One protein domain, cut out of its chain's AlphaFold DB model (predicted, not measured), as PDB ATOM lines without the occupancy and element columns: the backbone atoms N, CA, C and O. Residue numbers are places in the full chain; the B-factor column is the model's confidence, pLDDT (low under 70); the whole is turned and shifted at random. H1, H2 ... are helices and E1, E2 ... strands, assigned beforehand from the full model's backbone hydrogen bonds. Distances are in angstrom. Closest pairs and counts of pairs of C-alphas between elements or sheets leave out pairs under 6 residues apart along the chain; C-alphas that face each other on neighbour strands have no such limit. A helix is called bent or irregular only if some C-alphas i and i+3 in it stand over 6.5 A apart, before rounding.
ATOM      1  N   GLU A  32      23.998 -34.663 -51.720       74.06
ATOM      2  CA  GLU A  32      22.628 -34.409 -52.153       74.06
ATOM      3  C   GLU A  32      21.814 -35.702 -52.256       74.06
ATOM      4  O   GLU A  32      20.669 -35.754 -51.807       74.06
ATOM      5  N   ILE A  33      22.409 -36.768 -52.803       77.25
ATOM      6  CA  ILE A  33      21.746 -38.072 -52.945       77.25
ATOM      7  C   ILE A  33      21.585 -38.723 -51.574       77.25
ATOM      8  O   ILE A  33      20.504 -39.210 -51.238       77.25
ATOM      9  N   ASN A  34      22.631 -38.682 -50.748       79.12
ATOM     10  CA  ASN A  34      22.568 -39.188 -49.381       79.12
ATOM     11  C   ASN A  34      21.506 -38.451 -48.552       79.12
ATOM     12  O   ASN A  34      20.773 -39.077 -47.783       79.12
ATOM     13  N   ASP A  35      21.380 -37.139 -48.724       83.12
ATOM     14  CA  ASP A  35      20.369 -36.339 -48.041       83.12
ATOM     15  C   ASP A  35      18.955 -36.603 -48.573       83.12
ATOM     16  O   ASP A  35      18.016 -36.685 -47.775       83.12
ATOM     17  N   ALA A  36      18.795 -36.851 -49.877       83.38
ATOM     18  CA  ALA A  36      17.530 -37.295 -50.460       83.38
ATOM     19  C   ALA A  36      17.093 -38.665 -49.910       83.38
ATOM     20  O   ALA A  36      15.935 -38.834 -49.524       83.38
ATOM     21  N   VAL A  37      18.019 -39.624 -49.786       84.81
ATOM     22  CA  VAL A  37      17.750 -40.948 -49.190       84.81
ATOM     23  C   VAL A  37      17.345 -40.818 -47.718       84.81
ATOM     24  O   VAL A  37      16.372 -41.441 -47.286       84.81
ATOM     25  N   LYS A  38      18.035 -39.972 -46.939       87.00
ATOM     26  CA  LYS A  38      17.657 -39.689 -45.541       87.00
ATOM     27  C   LYS A  38      16.279 -39.034 -45.443       87.00
ATOM     28  O   LYS A  38      15.517 -39.365 -44.541       87.00
ATOM     29  N   LEU A  39      15.952 -38.115 -46.351       89.19
ATOM     30  CA  LEU A  39      14.652 -37.447 -46.386       89.19
ATOM     31  C   LEU A  39      13.518 -38.423 -46.724       89.19
ATOM     32  O   LEU A  39      12.496 -38.411 -46.043       89.19
ATOM     33  N   ALA A  40      13.711 -39.302 -47.711       88.19
ATOM     34  CA  ALA A  40      12.750 -40.356 -48.043       88.19
ATOM     35  C   ALA A  40      12.494 -41.283 -46.840       88.19
ATOM     36  O   ALA A  40      11.351 -41.633 -46.539       88.19
ATOM     37  N   HIS A  41      13.556 -41.626 -46.107       90.56
ATOM     38  CA  HIS A  41      13.467 -42.421 -44.881       90.56
ATOM     39  C   HIS A  41      12.649 -41.721 -43.794       90.56
ATOM     40  O   HIS A  41      11.741 -42.328 -43.231       90.56
ATOM     41  N   GLU A  42      12.883 -40.429 -43.570       90.50
ATOM     42  CA  GLU A  42      12.112 -39.638 -42.603       90.50
ATOM     43  C   GLU A  42      10.637 -39.491 -42.976       90.50
ATOM     44  O   GLU A  42       9.781 -39.494 -42.094       90.50
ATOM     45  N   VAL A  43      10.316 -39.404 -44.268       90.00
ATOM     46  CA  VAL A  43       8.927 -39.408 -44.749       90.00
ATOM     47  C   VAL A  43       8.237 -40.720 -44.375       90.00
ATOM     48  O   VAL A  43       7.141 -40.697 -43.819       90.00
ATOM     49  N   PHE A  44       8.876 -41.865 -44.620       90.44
ATOM     50  CA  PHE A  44       8.297 -43.172 -44.286       90.44
ATOM     51  C   PHE A  44       8.174 -43.381 -42.773       90.44
ATOM     52  O   PHE A  44       7.156 -43.905 -42.310       90.44
ATOM     53  N   GLU A  45       9.158 -42.926 -41.992       90.75
ATOM     54  CA  GLU A  45       9.058 -42.918 -40.528       90.75
ATOM     55  C   GLU A  45       7.889 -42.051 -40.047       90.75
ATOM     56  O   GLU A  45       7.092 -42.513 -39.226       90.75
ATOM     57  N   ALA A  46       7.728 -40.838 -40.587       88.88
ATOM     58  CA  ALA A  46       6.630 -39.942 -40.225       88.88
ATOM     59  C   ALA A  46       5.259 -40.566 -40.532       88.88
ATOM     60  O   ALA A  46       4.366 -40.549 -39.684       88.88
ATOM     61  N   LEU A  47       5.110 -41.206 -41.698       87.38
ATOM     62  CA  LEU A  47       3.877 -41.908 -42.076       87.38
ATOM     63  C   LEU A  47       3.556 -43.078 -41.139       87.38
ATOM     64  O   LEU A  47       2.388 -43.297 -40.803       87.38
ATOM     65  N   GLY A  48       4.579 -43.832 -40.719       86.31
ATOM     66  CA  GLY A  48       4.441 -44.925 -39.752       86.31
ATOM     67  C   GLY A  48       4.097 -44.454 -38.339       86.31
ATOM     68  O   GLY A  48       3.339 -45.125 -37.644       86.31
ATOM     69  N   ALA A  49       4.603 -43.288 -37.936       86.69
ATOM     70  CA  ALA A  49       4.352 -42.688 -36.627       86.69
ATOM     71  C   ALA A  49       3.065 -41.844 -36.553       86.69
ATOM     72  O   ALA A  49       2.750 -41.330 -35.484       86.69
ATOM     73  N   ASP A  50       2.327 -41.702 -37.660       82.38
ATOM     74  CA  ASP A  50       1.176 -40.787 -37.769       82.38
ATOM     75  C   ASP A  50       1.540 -39.315 -37.484       82.38
ATOM     76  O   ASP A  50       0.788 -38.555 -36.876       82.38
ATOM     77  N   ALA A  51       2.744 -38.927 -37.900       83.94
ATOM     78  CA  ALA A  51       3.292 -37.589 -37.746       83.94
ATOM     79  C   ALA A  51       3.129 -36.769 -39.044       83.94
ATOM     80  O   ALA A  51       2.996 -37.342 -40.131       83.94
ATOM     81  N   PRO A  52       3.164 -35.423 -38.971       82.62
ATOM     82  CA  PRO A  52       3.218 -34.594 -40.167       82.62
ATOM     83  C   PRO A  52       4.488 -34.881 -40.979       82.62
ATOM     84  O   PRO A  52       5.554 -35.163 -40.432       82.62
ATOM     85  N   LEU A  53       4.370 -34.773 -42.303       86.06
ATOM     86  CA  LEU A  53       5.507 -34.900 -43.214       86.06
ATOM     87  C   LEU A  53       6.557 -33.804 -42.941       86.06
ATOM     88  O   LEU A  53       6.156 -32.666 -42.672       86.06
ATOM     89  N   PRO A  54       7.866 -34.100 -43.080       85.06
ATOM     90  CA  PRO A  54       8.939 -33.139 -42.827       85.06
ATOM     91  C   PRO A  54       8.756 -31.821 -43.596       85.06
ATOM     92  O   PRO A  54       8.381 -31.830 -44.765       85.06
ATOM     93  N   GLU A  55       9.074 -30.678 -42.982       77.44
ATOM     94  CA  GLU A  55       8.960 -29.360 -43.643       77.44
ATOM     95  C   GLU A  55       9.861 -29.236 -44.874       77.44
ATOM     96  O   GLU A  55       9.503 -28.599 -45.855       77.44
ATOM     97  N   ARG A  56      11.025 -29.889 -44.839       81.25
ATOM     98  CA  ARG A  56      11.978 -29.909 -45.955       81.25
ATOM     99  C   ARG A  56      11.583 -30.858 -47.091       81.25
ATOM    100  O   ARG A  56      12.314 -30.946 -48.072       81.25
ATOM    101  N   PHE A  57      10.497 -31.617 -46.934       84.19
ATOM    102  CA  PHE A  57      10.021 -32.515 -47.976       84.19
ATOM    103  C   PHE A  57       9.370 -31.707 -49.107       84.19
ATOM    104  O   PHE A  57       8.373 -31.027 -48.846       84.19
ATOM    105  N   PRO A  58       9.887 -31.791 -50.349       81.12
ATOM    106  CA  PRO A  58       9.304 -31.088 -51.485       81.12
ATOM    107  C   PRO A  58       7.925 -31.672 -51.793       81.12
ATOM    108  O   PRO A  58       7.794 -32.829 -52.207       81.12
ATOM    109  N   ARG A  59       6.878 -30.871 -51.599       80.12
ATOM    110  CA  ARG A  59       5.492 -31.344 -51.692       80.12
ATOM    111  C   ARG A  59       5.086 -31.665 -53.123       80.12
ATOM    112  O   ARG A  59       4.244 -32.534 -53.334       80.12
ATOM    113  N   ALA A  60       5.781 -31.081 -54.097       74.38
ATOM    114  CA  ALA A  60       5.690 -31.453 -55.505       74.38
ATOM    115  C   ALA A  60       5.921 -32.960 -55.758       74.38
ATOM    116  O   ALA A  60       5.351 -33.515 -56.695       74.38
ATOM    117  N   LEU A  61       6.704 -33.647 -54.912       80.94
ATOM    118  CA  LEU A  61       6.971 -35.083 -55.056       80.94
ATOM    119  C   LEU A  61       5.893 -35.982 -54.432       80.94
ATOM    120  O   LEU A  61       5.988 -37.201 -54.572       80.94
ATOM    121  N   LEU A  62       4.859 -35.432 -53.778       82.38
ATOM    122  CA  LEU A  62       3.775 -36.227 -53.180       82.38
ATOM    123  C   LEU A  62       3.131 -37.180 -54.193       82.38
ATOM    124  O   LEU A  62       2.881 -38.336 -53.867       82.38
ATOM    125  N   GLN A  63       2.916 -36.711 -55.425       79.00
ATOM    126  CA  GLN A  63       2.336 -37.511 -56.506       79.00
ATOM    127  C   GLN A  63       3.230 -38.692 -56.895       79.00
ATOM    128  O   GLN A  63       2.741 -39.800 -57.099       79.00
ATOM    129  N   GLU A  64       4.545 -38.481 -56.961       84.31
ATOM    130  CA  GLU A  64       5.490 -39.552 -57.281       84.31
ATOM    131  C   GLU A  64       5.582 -40.565 -56.141       84.31
ATOM    132  O   GLU A  64       5.527 -41.768 -56.384       84.31
ATOM    133  N   TYR A  65       5.613 -40.098 -54.891       84.62
ATOM    134  CA  TYR A  65       5.591 -40.975 -53.718       84.62
ATOM    135  C   TYR A  65       4.271 -41.756 -53.609       84.62
ATOM    136  O   TYR A  65       4.278 -42.884 -53.129       84.62
ATOM    137  N   ALA A  66       3.146 -41.214 -54.088       79.69
ATOM    138  CA  ALA A  66       1.856 -41.911 -54.079       79.69
ATOM    139  C   ALA A  66       1.816 -43.107 -55.040       79.69
ATOM    140  O   ALA A  66       1.068 -44.063 -54.815       79.69
ATOM    141  N   LYS A  67       2.641 -43.080 -56.094       83.19
ATOM    142  CA  LYS A  67       2.826 -44.221 -57.004       83.19
ATOM    143  C   LYS A  67       3.644 -45.337 -56.355       83.19
ATOM    144  O   LYS A  67       3.574 -46.485 -56.796       83.19
ATOM    145  N   TRP A  68       4.426 -45.034 -55.318       82.12
ATOM    146  CA  TRP A  68       5.239 -46.045 -54.658       82.12
ATOM    147  C   TRP A  68       4.337 -47.007 -53.900       82.12
ATOM    148  O   TRP A  68       3.475 -46.619 -53.115       82.12
ATOM    149  N   GLY A  69       4.533 -48.290 -54.176       74.75
ATOM    150  CA  GLY A  69       3.701 -49.335 -53.610       74.75
ATOM    151  C   GLY A  69       2.283 -49.405 -54.185       74.75
ATOM    152  O   GLY A  69       1.414 -50.024 -53.581       74.75
ATOM    153  N   GLN A  70       2.031 -48.805 -55.358       79.19
ATOM    154  CA  GLN A  70       0.743 -48.916 -56.057       79.19
ATOM    155  C   GLN A  70       0.379 -50.366 -56.413       79.19
ATOM    156  O   GLN A  70      -0.801 -50.686 -56.522       79.19
ATOM    157  N   SER A  71       1.383 -51.228 -56.575       79.75
ATOM    158  CA  SER A  71       1.224 -52.656 -56.845       79.75
ATOM    159  C   SER A  71       1.405 -53.550 -55.612       79.75
ATOM    160  O   SER A  71       1.499 -54.757 -55.800       79.75
ATOM    161  N   LEU A  72       1.507 -52.992 -54.395       82.62
ATOM    162  CA  LEU A  72       1.652 -53.800 -53.178       82.62
ATOM    163  C   LEU A  72       0.336 -54.494 -52.833       82.62
ATOM    164  O   LEU A  72      -0.717 -53.849 -52.797       82.62
ATOM    165  N   ALA A  73       0.417 -55.783 -52.519       83.00
ATOM    166  CA  ALA A  73      -0.650 -56.505 -51.837       83.00
ATOM    167  C   ALA A  73      -0.744 -56.111 -50.345       83.00
ATOM    168  O   ALA A  73       0.120 -55.419 -49.804       83.00
ATOM    169  N   ASP A  74      -1.807 -56.555 -49.668       81.44
ATOM    170  CA  ASP A  74      -2.091 -56.202 -48.266       81.44
ATOM    171  C   ASP A  74      -1.005 -56.671 -47.277       81.44
ATOM    172  O   ASP A  74      -0.845 -56.085 -46.203       81.44
ATOM    173  N   ASP A  75      -0.267 -57.725 -47.625       83.56
ATOM    174  CA  ASP A  75       0.818 -58.319 -46.843       83.56
ATOM    175  C   ASP A  75       2.222 -57.898 -47.309       83.56
ATOM    176  O   ASP A  75       3.219 -58.301 -46.704       83.56
ATOM    177  N   GLU A  76       2.318 -57.045 -48.331       84.06
ATOM    178  CA  GLU A  76       3.587 -56.560 -48.864       84.06
ATOM    179  C   GLU A  76       3.957 -55.172 -48.315       84.06
ATOM    180  O   GLU A  76       3.116 -54.329 -47.985       84.06
ATOM    181  N   ALA A  77       5.262 -54.910 -48.230       86.88
ATOM    182  CA  ALA A  77       5.788 -53.621 -47.811       86.88
ATOM    183  C   ALA A  77       7.057 -53.261 -48.585       86.88
ATOM    184  O   ALA A  77       7.901 -54.112 -48.861       86.88
ATOM    185  N   VAL A  78       7.225 -51.971 -48.870       85.62
ATOM    186  CA  VAL A  78       8.501 -51.416 -49.335       85.62
ATOM    187  C   VAL A  78       9.315 -51.001 -48.115       85.62
ATOM    188  O   VAL A  78       8.830 -50.254 -47.266       85.62
ATOM    189  N   GLU A  79      10.560 -51.463 -48.025       87.12
ATOM    190  CA  GLU A  79      11.468 -51.104 -46.935       87.12
ATOM    191  C   GLU A  79      12.634 -50.254 -47.433       87.12
ATOM    192  O   GLU A  79      13.419 -50.677 -48.284       87.12
ATOM    193  N   LEU A  80      12.802 -49.074 -46.838       85.00
ATOM    194  CA  LEU A  80      13.953 -48.218 -47.081       85.00
ATOM    195  C   LEU A  80      14.972 -48.367 -45.951       85.00
ATOM    196  O   LEU A  80      14.681 -48.133 -44.775       85.00
ATOM    197  N   HIS A  81      16.192 -48.735 -46.333       82.81
ATOM    198  CA  HIS A  81      17.294 -48.990 -45.416       82.81
ATOM    199  C   HIS A  81      18.315 -47.857 -45.475       82.81
ATOM    200  O   HIS A  81      18.924 -47.619 -46.516       82.81
ATOM    201  N   VAL A  82      18.543 -47.203 -44.335       83.88
ATOM    202  CA  VAL A  82      19.589 -46.187 -44.171       83.88
ATOM    203  C   VAL A  82      20.591 -46.672 -43.119       83.88
ATOM    204  O   VAL A  82      20.164 -47.140 -42.059       83.88
ATOM    205  N   PRO A  83      21.913 -46.581 -43.368       79.44
ATOM    206  CA  PRO A  83      22.924 -46.989 -42.396       79.44
ATOM    207  C   PRO A  83      22.716 -46.319 -41.030       79.44
ATOM    208  O   PRO A  83      22.544 -45.108 -40.936       79.44
ATOM    209  N   GLY A  84      22.723 -47.117 -39.957       80.19
ATOM    210  CA  GLY A  84      22.586 -46.620 -38.582       80.19
ATOM    211  C   GLY A  84      21.159 -46.285 -38.126       80.19
ATOM    212  O   GLY A  84      20.979 -45.939 -36.959       80.19
ATOM    213  N   LYS A  85      20.141 -46.426 -38.986       83.88
ATOM    214  CA  LYS A  85      18.723 -46.265 -38.622       83.88
ATOM    215  C   LYS A  85      17.945 -47.577 -38.760       83.88
ATOM    216  O   LYS A  85      18.386 -48.518 -39.418       83.88
ATOM    217  N   LYS A  86      16.771 -47.646 -38.121       86.44
ATOM    218  CA  LYS A  86      15.829 -48.754 -38.334       86.44
ATOM    219  C   LYS A  86      15.240 -48.657 -39.750       86.44
ATOM    220  O   LYS A  86      15.042 -47.537 -40.218       86.44
ATOM    221  N   PRO A  87      14.950 -49.778 -40.430       86.38
ATOM    222  CA  PRO A  87      14.309 -49.739 -41.742       86.38
ATOM    223  C   PRO A  87      12.953 -49.038 -41.656       86.38
ATOM    224  O   PRO A  87      12.135 -49.378 -40.797       86.38
ATOM    225  N   ALA A  88      12.720 -48.061 -42.530       87.69
ATOM    226  CA  ALA A  88      11.418 -47.417 -42.636       87.69
ATOM    227  C   ALA A  88      10.546 -48.217 -43.608       87.69
ATOM    228  O   ALA A  88      10.996 -48.572 -44.697       87.69
ATOM    229  N   ARG A  89       9.311 -48.522 -43.203       88.50
ATOM    230  CA  ARG A  89       8.380 -49.364 -43.966       88.50
ATOM    231  C   ARG A  89       7.276 -48.517 -44.578       88.50
ATOM    232  O   ARG A  89       6.756 -47.639 -43.893       88.50
ATOM    233  N   LEU A  90       6.905 -48.827 -45.815       87.38
ATOM    234  CA  LEU A  90       5.742 -48.301 -46.520       87.38
ATOM    235  C   LEU A  90       4.803 -49.464 -46.877       87.38
ATOM    236  O   LEU A  90       5.143 -50.328 -47.681       87.38
ATOM    237  N   THR A  91       3.627 -49.464 -46.261       89.12
ATOM    238  CA  THR A  91       2.522 -50.419 -46.444       89.12
ATOM    239  C   THR A  91       1.343 -49.746 -47.149       89.12
ATOM    240  O   THR A  91       1.287 -48.514 -47.237       89.12
ATOM    241  N   LEU A  92       0.337 -50.527 -47.565       85.88
ATOM    242  CA  LEU A  92      -0.889 -49.991 -48.168       85.88
ATOM    243  C   LEU A  92      -1.602 -48.958 -47.269       85.88
ATOM    244  O   LEU A  92      -2.105 -47.946 -47.757       85.88
ATOM    245  N   VAL A  93      -1.580 -49.149 -45.945       87.19
ATOM    246  CA  VAL A  93      -2.170 -48.204 -44.975       87.19
ATOM    247  C   VAL A  93      -1.445 -46.856 -44.996       87.19
ATOM    248  O   VAL A  93      -2.076 -45.798 -44.987       87.19
ATOM    249  N   GLN A  94      -0.113 -46.872 -45.036       86.94
ATOM    250  CA  GLN A  94       0.688 -45.645 -45.102       86.94
ATOM    251  C   GLN A  94       0.555 -44.961 -46.467       86.94
ATOM    252  O   GLN A  94       0.535 -43.733 -46.530       86.94
ATOM    253  N   LYS A  95       0.371 -45.733 -47.543       85.62
ATOM    254  CA  LYS A  95       0.065 -45.207 -48.878       85.62
ATOM    255  C   LYS A  95      -1.272 -44.459 -48.905       85.62
ATOM    256  O   LYS A  95      -1.309 -43.315 -49.345       85.62
ATOM    257  N   GLN A  96      -2.337 -45.032 -48.340       84.31
ATOM    258  CA  GLN A  96      -3.635 -44.345 -48.212       84.31
ATOM    259  C   GLN A  96      -3.535 -43.040 -47.406       84.31
ATOM    260  O   GLN A  96      -4.273 -42.088 -47.644       84.31
ATOM    261  N   ARG A  97      -2.614 -42.960 -46.435       83.00
ATOM    262  CA  ARG A  97      -2.328 -41.699 -45.732       83.00
ATOM    263  C   ARG A  97      -1.648 -40.692 -46.648       83.00
ATOM    264  O   ARG A  97      -2.034 -39.527 -46.638       83.00
ATOM    265  N   LEU A  98      -0.674 -41.129 -47.441       83.12
ATOM    266  CA  LEU A  98      -0.013 -40.274 -48.422       83.12
ATOM    267  C   LEU A  98      -1.012 -39.721 -49.456       83.12
ATOM    268  O   LEU A  98      -0.958 -38.538 -49.776       83.12
ATOM    269  N   GLU A  99      -1.987 -40.525 -49.885       80.81
ATOM    270  CA  GLU A  99      -3.089 -40.091 -50.761       80.81
ATOM    271  C   GLU A  99      -3.940 -38.974 -50.128       80.81
ATOM    272  O   GLU A  99      -4.304 -38.019 -50.808       80.81
ATOM    273  N   LYS A 100      -4.175 -38.992 -48.809       80.50
ATOM    274  CA  LYS A 100      -4.859 -37.872 -48.125       80.50
ATOM    275  C   LYS A 100      -4.053 -36.574 -48.178       80.50
ATOM    276  O   LYS A 100      -4.629 -35.494 -48.317       80.50
ATOM    277  N   PHE A 101      -2.725 -36.662 -48.069       75.88
ATOM    278  CA  PHE A 101      -1.857 -35.495 -48.245       75.88
ATOM    279  C   PHE A 101      -1.868 -34.997 -49.689       75.88
ATOM    280  O   PHE A 101      -1.755 -33.794 -49.906       75.88
ATOM    281  N   VAL A 102      -2.047 -35.897 -50.661       71.88
ATOM    282  CA  VAL A 102      -2.242 -35.531 -52.065       71.88
ATOM    283  C   VAL A 102      -3.546 -34.759 -52.249       71.88
ATOM    284  O   VAL A 102      -3.532 -33.747 -52.930       71.88
ATOM    285  N   GLU A 103      -4.652 -35.164 -51.627       71.00
ATOM    286  CA  GLU A 103      -5.964 -34.512 -51.799       71.00
ATOM    287  C   GLU A 103      -6.090 -33.129 -51.140       71.00
ATOM    288  O   GLU A 103      -7.050 -32.400 -51.403       71.00
ATOM    289  N   THR A 104      -5.124 -32.735 -50.309       74.19
ATOM    290  CA  THR A 104      -5.178 -31.473 -49.567       74.19
ATOM    291  C   THR A 104      -4.295 -30.416 -50.241       74.19
ATOM    292  O   THR A 104      -3.137 -30.703 -50.558       74.19
TER     293      THR A 104
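This is residues 32 to 104 of the 236 residues of an uncharacterized protein of Desulfuromonadales bacterium C00003096 (UniProt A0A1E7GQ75). One long helix, H1, crosses over a small two-stranded hairpin, E1 and E2, and two further helices, H2 and H3, pack together at one end of this pair, with H3 following directly on E2. The printed part has 73 residues, with named elements in the order H1, H2, E1, E2, H3; the sheet E1 - E2 is antiparallel and the class is mostly helix. It is compact, with a radius of gyration of the C-alphas of 11.7 A, and rounded, spanning 28 by 27 by 20 A.

Find C-alpha 32 at (22.628, -34.409, -52.153); from there H1 runs 25.4 A to residue 49. Next comes H2, residues 59 to 67, only just irregular: C-alphas 60 and 63 are 7.0 A apart. Then look for E1, residues 78 to 80, and E2, residues 88 to 90. H3, residues 92 to 103, runs 16.7 A to C-alpha 103 at (-5.964, -34.512, -51.799).

Look at the hairpin E1 and E2 first: N 78 and O 90 are 2.9 A apart and N 80 and O 88 2.8 A, within hydrogen-bond range. The closest C-alphas of H1 and E2, those of Glu 45 and Ala 88, are 5.5 A apart. H1 touches H3 with its residues 47 to 48 alone, about perpendicular at 76 degrees; the closest C-alphas, of Leu 47 and Gln 94, are 5.8 A apart. H2 touches H3 at a steep tilt of 39 degrees, opposite ways, closest at the C-alphas of Leu 62 and Val 102, 6.2 A. H1 and H2 are apart. Every O i to N i+4 pair is within hydrogen-bond range in H1 and H3, and 3 of 5 in H2.

The C-alphas farthest apart, of Gly 84 and Glu 103, are 33.7 A apart. The printed part has no cut; the link E2 to H3 is tight and the other links are short. Mean pLDDT of the printed part is 83.3, and no printed residue is under 70.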